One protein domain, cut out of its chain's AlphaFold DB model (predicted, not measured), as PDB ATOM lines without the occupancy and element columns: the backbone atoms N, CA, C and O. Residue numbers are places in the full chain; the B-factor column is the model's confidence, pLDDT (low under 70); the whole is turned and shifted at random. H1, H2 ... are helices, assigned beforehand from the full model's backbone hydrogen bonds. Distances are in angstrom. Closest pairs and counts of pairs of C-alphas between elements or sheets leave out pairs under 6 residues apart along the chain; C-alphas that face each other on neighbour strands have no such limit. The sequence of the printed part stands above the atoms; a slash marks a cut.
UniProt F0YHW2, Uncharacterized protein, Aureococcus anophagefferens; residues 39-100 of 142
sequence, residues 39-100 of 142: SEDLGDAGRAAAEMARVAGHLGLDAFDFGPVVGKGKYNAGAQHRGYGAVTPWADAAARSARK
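This is residues 39 to 100 of the 142 residues of an uncharacterized protein of Aureococcus anophagefferens (UniProt F0YHW2). The longest helix, H1, lies in one half of an elongated model, and the chain folds back along it to a short turn of helix, H2, which packs on the first part of H1. The other half is a long loop, residues 71 to 89, together with a small helix, H3, set about crosswise to H1. The printed part has 62 residues with three named helices, in the order H1, H2, H3, and no named strand; the class is all helix, though under half of the residues, 25 of 62, are in named elements. The whole is only just compact, close to loose, with a radius of gyration of the C-alphas of 12.4 A and spans of 38 by 22 by 17 A.

H1, residues 45 to 58, touches H2, residues 67 to 70, with its residues 45 to 49 alone; their closest C-alphas, those of Ala 49 and Gly 67, are 5.3 A apart. H1 and H3, residues 90 to 96, are close but not clearly touching, with the C-alphas of Ala 45 and Trp 90 closest at 7.7 A. Their lines are about perpendicular, at 82 degrees. H2 and H3 are apart. Between them, residues 74 to 75 pair with residues 87 to 88, antiparallel, as strands do. In H1 and H3 every O i to N i+4 pair is within hydrogen-bond range; H2 is too short for such a pair, and its one O i to N i+3 pair is not within range.

H1 runs 19.9 A from C-alpha 45 at (16.355, 22.662, 85.949) to C-alpha 58 at (31.907, 32.271, 93.769). H2 measures 5.4 A from first to last C-alpha. H3 measures 9.8 A and ends at C-alpha 96, (15.994, 21.763, 70.093).

The two C-alphas farthest apart, those of Asp 62 and Lys 100, are 40.5 A apart. The printed part has no cut. The link from H1 to H2 is short and that from H2 to H3 is long, with 19 residues. Mean pLDDT of the printed part is 86.5; residues 78 to 82 are under 70.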
ATOM      1  N   SER A  39      28.681  21.769  81.709       87.06
ATOM      2  CA  SER A  39      27.519  22.174  80.906       87.06
ATOM      3  C   SER A  39      26.322  21.213  81.024       87.06
ATOM      4  O   SER A  39      25.171  21.605  80.834       87.06
ATOM      5  N   GLU A  40      26.593  19.961  81.374       85.31
ATOM      6  CA  GLU A  40      25.651  18.873  81.618       85.31
ATOM      7  C   GLU A  40      24.794  19.096  82.873       85.31
ATOM      8  O   GLU A  40      23.630  18.675  82.923       85.31
ATOM      9  N   ASP A  41      25.325  19.812  83.863       88.06
ATOM     10  CA  ASP A  41      24.592  20.189  85.072       88.06
ATOM     11  C   ASP A  41      23.662  21.371  84.817       88.06
ATOM     12  O   ASP A  41      22.580  21.452  85.388       88.06
ATOM     13  N   LEU A  42      23.961  22.177  83.797       88.12
ATOM     14  CA  LEU A  42      23.008  23.135  83.231       88.12
ATOM     15  C   LEU A  42      21.941  22.443  82.354       88.12
ATOM     16  O   LEU A  42      21.045  23.082  81.799       88.12
ATOM     17  N   GLY A  43      22.044  21.123  82.177       85.00
ATOM     18  CA  GLY A  43      21.163  20.259  81.393       85.00
ATOM     19  C   GLY A  43      19.758  20.073  81.970       85.00
ATOM     20  O   GLY A  43      18.839  19.814  81.192       85.00
ATOM     21  N   ASP A  44      19.602  20.258  83.279       87.31
ATOM     22  CA  ASP A  44      18.403  19.989  84.081       87.31
ATOM     23  C   ASP A  44      18.058  21.197  84.965       87.31
ATOM     24  O   ASP A  44      18.962  21.890  85.421       87.31
ATOM     25  N   ALA A  45      16.774  21.462  85.221       89.19
ATOM     26  CA  ALA A  45      16.355  22.662  85.949       89.19
ATOM     27  C   ALA A  45      16.849  22.693  87.404       89.19
ATOM     28  O   ALA A  45      17.267  23.745  87.887       89.19
ATOM     29  N   GLY A  46      16.825  21.547  88.094       88.75
ATOM     30  CA  GLY A  46      17.271  21.451  89.481       88.75
ATOM     31  C   GLY A  46      18.783  21.612  89.594       88.75
ATOM     32  O   GLY A  46      19.260  22.447  90.364       88.75
ATOM     33  N   ARG A  47      19.542  20.874  88.773       90.38
ATOM     34  CA  ARG A  47      21.011  20.999  88.741       90.38
ATOM     35  C   ARG A  47      21.461  22.388  88.280       90.38
ATOM     36  O   ARG A  47      22.367  22.957  88.879       90.38
ATOM     37  N   ALA A  48      20.776  22.986  87.306       92.00
ATOM     38  CA  ALA A  48      21.089  24.332  86.839       92.00
ATOM     39  C   ALA A  48      20.877  25.387  87.934       92.00
ATOM     40  O   ALA A  48      21.692  26.295  88.059       92.00
ATOM     41  N   ALA A  49      19.821  25.273  88.749       94.00
ATOM     42  CA  ALA A  49      19.609  26.187  89.872       94.00
ATOM     43  C   ALA A  49      20.734  26.084  90.916       94.00
ATOM     44  O   ALA A  49      21.235  27.111  91.373       94.00
ATOM     45  N   ALA A  50      21.172  24.863  91.238       93.50
ATOM     46  CA  ALA A  50      22.298  24.637  92.144       93.50
ATOM     47  C   ALA A  50      23.618  25.200  91.585       93.50
ATOM     48  O   ALA A  50      24.350  25.877  92.306       93.50
ATOM     49  N   GLU A  51      23.895  25.001  90.293       93.81
ATOM     50  CA  GLU A  51      25.080  25.572  89.641       93.81
ATOM     51  C   GLU A  51      25.051  27.103  89.625       93.81
ATOM     52  O   GLU A  51      26.064  27.738  89.912       93.81
ATOM     53  N   MET A  52      23.895  27.722  89.371       94.94
ATOM     54  CA  MET A  52      23.766  29.181  89.444       94.94
ATOM     55  C   MET A  52      23.973  29.715  90.867       94.94
ATOM     56  O   MET A  52      24.593  30.763  91.033       94.94
ATOM     57  N   ALA A  53      23.524  28.987  91.895       95.50
ATOM     58  CA  ALA A  53      23.819  29.328  93.285       95.50
ATOM     59  C   ALA A  53      25.326  29.236  93.582       95.50
ATOM     60  O   ALA A  53      25.881  30.125  94.228       95.50
ATOM     61  N   ARG A  54      26.010  28.214  93.050       94.56
ATOM     62  CA  ARG A  54      27.470  28.067  93.159       94.56
ATOM     63  C   ARG A  54      28.211  29.217  92.470       94.56
ATOM     64  O   ARG A  54      29.146  29.761  93.048       94.56
ATOM     65  N   VAL A  55      27.754  29.636  91.287       95.38
ATOM     66  CA  VAL A  55      28.268  30.825  90.581       95.38
ATOM     67  C   VAL A  55      28.082  32.089  91.412       95.38
ATOM     68  O   VAL A  55      29.026  32.860  91.554       95.38
ATOM     69  N   ALA A  56      26.890  32.310  91.969       96.81
ATOM     70  CA  ALA A  56      26.620  33.484  92.794       96.81
ATOM     71  C   ALA A  56      27.551  33.540  94.013       96.81
ATOM     72  O   ALA A  56      28.171  34.574  94.254       96.81
ATOM     73  N   GLY A  57      27.724  32.413  94.710       96.62
ATOM     74  CA  GLY A  57      28.653  32.310  95.836       96.62
ATOM     75  C   GLY A  57      30.109  32.565  95.439       96.62
ATOM     76  O   GLY A  57      30.804  33.305  96.127       96.62
ATOM     77  N   HIS A  58      30.557  32.026  94.300       96.06
ATOM     78  CA  HIS A  58      31.907  32.271  93.769       96.06
ATOM     79  C   HIS A  58      32.161  33.748  93.451       96.06
ATOM     80  O   HIS A  58      33.258  34.253  93.655       96.06
ATOM     81  N   LEU A  59      31.134  34.461  92.984       97.06
ATOM     82  CA  LEU A  59      31.196  35.900  92.713       97.06
ATOM     83  C   LEU A  59      31.064  36.767  93.980       97.06
ATOM     84  O   LEU A  59      31.070  37.993  93.871       97.06
ATOM     85  N   GLY A  60      30.921  36.162  95.164       97.06
ATOM     86  CA  GLY A  60      30.728  36.880  96.425       97.06
ATOM     87  C   GLY A  60      29.353  37.539  96.555       97.06
ATOM     88  O   GLY A  60      29.212  38.521  97.281       97.06
ATOM     89  N   LEU A  61      28.349  37.042  95.827       97.25
ATOM     90  CA  LEU A  61      26.974  37.526  95.920       97.25
ATOM     91  C   LEU A  61      26.229  36.845  97.070       97.25
ATOM     92  O   LEU A  61      26.525  35.707  97.444       97.25
ATOM     93  N   ASP A  62      25.209  37.533  97.580       96.19
ATOM     94  CA  ASP A  62      24.308  36.976  98.583       96.19
ATOM     95  C   ASP A  62      23.593  35.721  98.064       96.19
ATOM     96  O   ASP A  62      23.312  35.568  96.869       96.19
ATOM     97  N   ALA A  63      23.258  34.825  98.993       94.94
ATOM     98  CA  ALA A  63      22.510  33.619  98.677       94.94
ATOM     99  C   ALA A  63      21.167  33.969  98.011       94.94
ATOM    100  O   ALA A  63      20.375  34.755  98.535       94.94
ATOM    101  N   PHE A  64      20.899  33.344  96.865       94.56
ATOM    102  CA  PHE A  64      19.696  33.574  96.071       94.56
ATOM    103  C   PHE A  64      19.075  32.246  95.634       94.56
ATOM    104  O   PHE A  64      19.778  31.336  95.186       94.56
ATOM    105  N   ASP A  65      17.748  32.143  95.726       94.75
ATOM    106  CA  ASP A  65      17.012  30.997  95.195       94.75
ATOM    107  C   ASP A  65      16.810  31.145  93.680       94.75
ATOM    108  O   ASP A  65      15.925  31.856  93.199       94.75
ATOM    109  N   PHE A  66      17.642  30.441  92.914       94.75
ATOM    110  CA  PHE A  66      17.559  30.414  91.456       94.75
ATOM    111  C   PHE A  66      16.431  29.528  90.914       94.75
ATOM    112  O   PHE A  66      16.136  29.611  89.718       94.75
ATOM    113  N   GLY A  67      15.770  28.717  91.746       94.75
ATOM    114  CA  GLY A  67      14.719  27.784  91.329       94.75
ATOM    115  C   GLY A  67      13.605  28.446  90.508       94.75
ATOM    116  O   GLY A  67      13.346  28.010  89.383       94.75
ATOM    117  N   PRO A  68      12.988  29.547  90.981       93.38
ATOM    118  CA  PRO A  68      11.943  30.255  90.241       93.38
ATOM    119  C   PRO A  68      12.406  30.870  88.913       93.38
ATOM    120  O   PRO A  68      11.604  31.027  87.990       93.38
ATOM    121  N   VAL A  69      13.682  31.254  88.801       90.31
ATOM    122  CA  VAL A  69      14.236  31.860  87.578       90.31
ATOM    123  C   VAL A  69      14.540  30.775  86.551       90.31
ATOM    124  O   VAL A  69      14.053  30.838  85.422       90.31
ATOM    125  N   VAL A  70      15.295  29.758  86.960       91.06
ATOM    126  CA  VAL A  70      15.722  28.640  86.112       91.06
ATOM    127  C   VAL A  70      14.536  27.761  85.713       91.06
ATOM    128  O   VAL A  70      14.477  27.273  84.584       91.06
ATOM    129  N   GLY A  71      13.532  27.616  86.581       91.50
ATOM    130  CA  GLY A  71      12.320  26.842  86.304       91.50
ATOM    131  C   GLY A  71      11.534  27.327  85.081       91.50
ATOM    132  O   GLY A  71      10.834  26.537  84.451       91.50
ATOM    133  N   LYS A  72      11.695  28.595  84.677       90.25
ATOM    134  CA  LYS A  72      11.029  29.155  83.488       90.25
ATOM    135  C   LYS A  72      11.525  28.534  82.182       90.25
ATOM    136  O   LYS A  72      10.768  28.475  81.213       90.25
ATOM    137  N   GLY A  73      12.779  28.091  82.130       89.38
ATOM    138  CA  GLY A  73      13.374  27.543  80.917       89.38
ATOM    139  C   GLY A  73      14.842  27.903  80.741       89.38
ATOM    140  O   GLY A  73      15.514  28.393  81.644       89.38
ATOM    141  N   LYS A  74      15.328  27.676  79.524       87.12
ATOM    142  CA  LYS A  74      16.691  27.962  79.092       87.12
ATOM    143  C   LYS A  74      16.721  29.155  78.156       87.12
ATOM    144  O   LYS A  74      15.922  29.251  77.223       87.12
ATOM    145  N   TYR A  75      17.697  30.026  78.352       82.69
ATOM    146  CA  TYR A  75      18.043  31.037  77.363       82.69
ATOM    147  C   TYR A  75      18.974  30.431  76.317       82.69
ATOM    148  O   TYR A  75      19.743  29.519  76.614       82.69
ATOM    149  N   ASN A  76      18.895  30.935  75.085       77.19
ATOM    150  CA  ASN A  76      19.801  30.547  74.001       77.19
ATOM    151  C   ASN A  76      19.883  29.019  73.742       77.19
ATOM    152  O   ASN A  76      20.953  28.457  73.520       77.19
ATOM    153  N   ALA A  77      18.744  28.320  73.813       76.94
ATOM    154  CA  ALA A  77      18.701  26.865  73.676       76.94
ATOM    155  C   ALA A  77      18.579  26.405  72.210       76.94
ATOM    156  O   ALA A  77      17.537  26.590  71.570       76.94
ATOM    157  N   GLY A  78      19.622  25.728  71.719       67.94
ATOM    158  CA  GLY A  78      19.663  25.082  70.402       67.94
ATOM    159  C   GLY A  78      19.981  26.027  69.236       67.94
ATOM    160  O   GLY A  78      20.056  27.242  69.388       67.94
ATOM    161  N   ALA A  79      20.151  25.457  68.039       65.44
ATOM    162  CA  ALA A  79      20.585  26.185  66.835       65.44
ATOM    163  C   ALA A  79      19.571  27.227  66.310       65.44
ATOM    164  O   ALA A  79      19.907  28.037  65.453       65.44
ATOM    165  N   GLN A  80      18.331  27.205  66.810       66.94
ATOM    166  CA  GLN A  80      17.220  28.080  66.406       66.94
ATOM    167  C   GLN A  80      16.783  28.995  67.561       66.94
ATOM    168  O   GLN A  80      15.592  29.250  67.764       66.94
ATOM    169  N   HIS A  81      17.733  29.437  68.384       69.56
ATOM    170  CA  HIS A  81      17.438  30.332  69.495       69.56
ATOM    171  C   HIS A  81      16.835  31.658  68.998       69.56
ATOM    172  O   HIS A  81      17.253  32.222  67.990       69.56
ATOM    173  N   ARG A  82      15.860  32.203  69.734       67.19
ATOM    174  CA  ARG A  82      15.186  33.477  69.402       67.19
ATOM    175  C   ARG A  82      15.924  34.705  69.964       67.19
ATOM    176  O   ARG A  82      15.302  35.700  70.314       67.19
ATOM    177  N   GLY A  83      17.252  34.617  70.073       70.25
ATOM    178  CA  GLY A  83      18.108  35.621  70.724       70.25
ATOM    179  C   GLY A  83      18.280  35.429  72.240       70.25
ATOM    180  O   GLY A  83      17.670  34.548  72.845       70.25
ATOM    181  N   TYR A  84      19.139  36.253  72.852       74.19
ATOM    182  CA  TYR A  84      19.547  36.129  74.262       74.19
ATOM    183  C   TYR A  84      18.458  36.513  75.277       74.19
ATOM    184  O   TYR A  84      18.523  36.076  76.418       74.19
ATOM    185  N   GLY A  85      17.446  37.292  74.875       78.50
ATOM    186  CA  GLY A  85      16.352  37.724  75.759       78.50
ATOM    187  C   GLY A  85      15.151  36.774  75.818       78.50
ATOM    188  O   GLY A  85      14.224  37.009  76.587       78.50
ATOM    189  N   ALA A  86      15.132  35.715  75.004       83.88
ATOM    190  CA  ALA A  86      13.983  34.822  74.892       83.88
ATOM    191  C   ALA A  86      14.168  33.546  75.725       83.88
ATOM    192  O   ALA A  86      15.105  32.774  75.502       83.88
ATOM    193  N   VAL A  87      13.223  33.292  76.633       87.81
ATOM    194  CA  VAL A  87      13.146  32.034  77.385       87.81
ATOM    195  C   VAL A  87      12.603  30.934  76.476       87.81
ATOM    196  O   VAL A  87      11.554  31.086  75.852       87.81
ATOM    197  N   THR A  88      13.309  29.810  76.412       87.25
ATOM    198  CA  THR A  88      12.829  28.570  75.794       87.25
ATOM    199  C   THR A  88      12.415  27.599  76.900       87.25
ATOM    200  O   THR A  88      13.275  27.229  77.700       87.25
ATOM    201  N   PRO A  89      11.144  27.164  76.964       89.81
ATOM    202  CA  PRO A  89      10.699  26.182  77.952       89.81
ATOM    203  C   PRO A  89      11.558  24.912  77.936       89.81
ATOM    204  O   PRO A  89      12.067  24.515  76.889       89.81
ATOM    205  N   TRP A  90      11.706  24.245  79.082       89.06
ATOM    206  CA  TRP A  90      12.583  23.072  79.219       89.06
ATOM    207  C   TRP A  90      12.252  21.928  78.250       89.06
ATOM    208  O   TRP A  90      13.164  21.361  77.646       89.06
ATOM    209  N   ALA A  91      10.963  21.641  78.048       86.69
ATOM    210  CA  ALA A  91      10.506  20.624  77.099       86.69
ATOM    211  C   ALA A  91      10.963  20.934  75.661       86.69
ATOM    212  O   ALA A  91      11.511  20.072  74.970       86.69
ATOM    213  N   ASP A  92      10.834  22.195  75.242       86.12
ATOM    214  CA  ASP A  92      11.263  22.653  73.920       86.12
ATOM    215  C   ASP A  92      12.790  22.677  73.799       86.12
ATOM    216  O   ASP A  92      13.346  22.348  72.750       86.12
ATOM    217  N   ALA A  93      13.488  23.069  74.866       83.88
ATOM    218  CA  ALA A  93      14.942  23.139  74.894       83.88
ATOM    219  C   ALA A  93      15.574  21.755  74.695       83.88
ATOM    220  O   ALA A  93      16.564  21.640  73.966       83.88
ATOM    221  N   ALA A  94      14.989  20.708  75.286       80.19
ATOM    222  CA  ALA A  94      15.414  19.327  75.079       80.19
ATOM    223  C   ALA A  94      15.261  18.908  73.608       80.19
ATOM    224  O   ALA A  94      16.216  18.414  73.008       80.19
ATOM    225  N   ALA A  95      14.107  19.192  72.997       80.56
ATOM    226  CA  ALA A  95      13.860  18.891  71.587       80.56
ATOM    227  C   ALA A  95      14.826  19.641  70.651       80.56
ATOM    228  O   ALA A  95      15.397  19.048  69.738       80.56
ATOM    229  N   ARG A  96      15.078  20.932  70.903       78.00
ATOM    230  CA  ARG A  96      15.994  21.763  70.093       78.00
ATOM    231  C   ARG A  96      17.467  21.403  70.258       78.00
ATOM    232  O   ARG A  96      18.278  21.731  69.394       78.00
ATOM    233  N   SER A  97      17.816  20.765  71.369       74.06
ATOM    234  CA  SER A  97      19.182  20.327  71.665       74.06
ATOM    235  C   SER A  97      19.427  18.874  71.261       74.06
ATOM    236  O   SER A  97      20.535  18.374  71.463       74.06
ATOM    237  N   ALA A  98      18.426  18.193  70.690       75.44
ATOM    238  CA  ALA A  98      18.551  16.819  70.232       75.44
ATOM    239  C   ALA A  98      19.625  16.727  69.139       75.44
ATOM    240  O   ALA A  98      19.465  17.204  68.014       75.44
ATOM    241  N   ARG A  99      20.761  16.121  69.487       75.75
ATOM    242  CA  ARG A  99      21.871  15.896  68.558       75.75
ATOM    243  C   ARG A  99      21.646  14.587  67.820       75.75
ATOM    244  O   ARG A  99      21.202  13.606  68.416       75.75
ATOM    245  N   LYS A 100      22.027  14.542  66.540       81.75
ATOM    246  CA  LYS A 100      22.139  13.266  65.828       81.75
ATOM    247  C   LYS A 100      23.098  12.366  66.623       81.75
ATOM    248  O   LYS A 100      24.212  12.815  66.912       81.75
TER     249      LYS A 100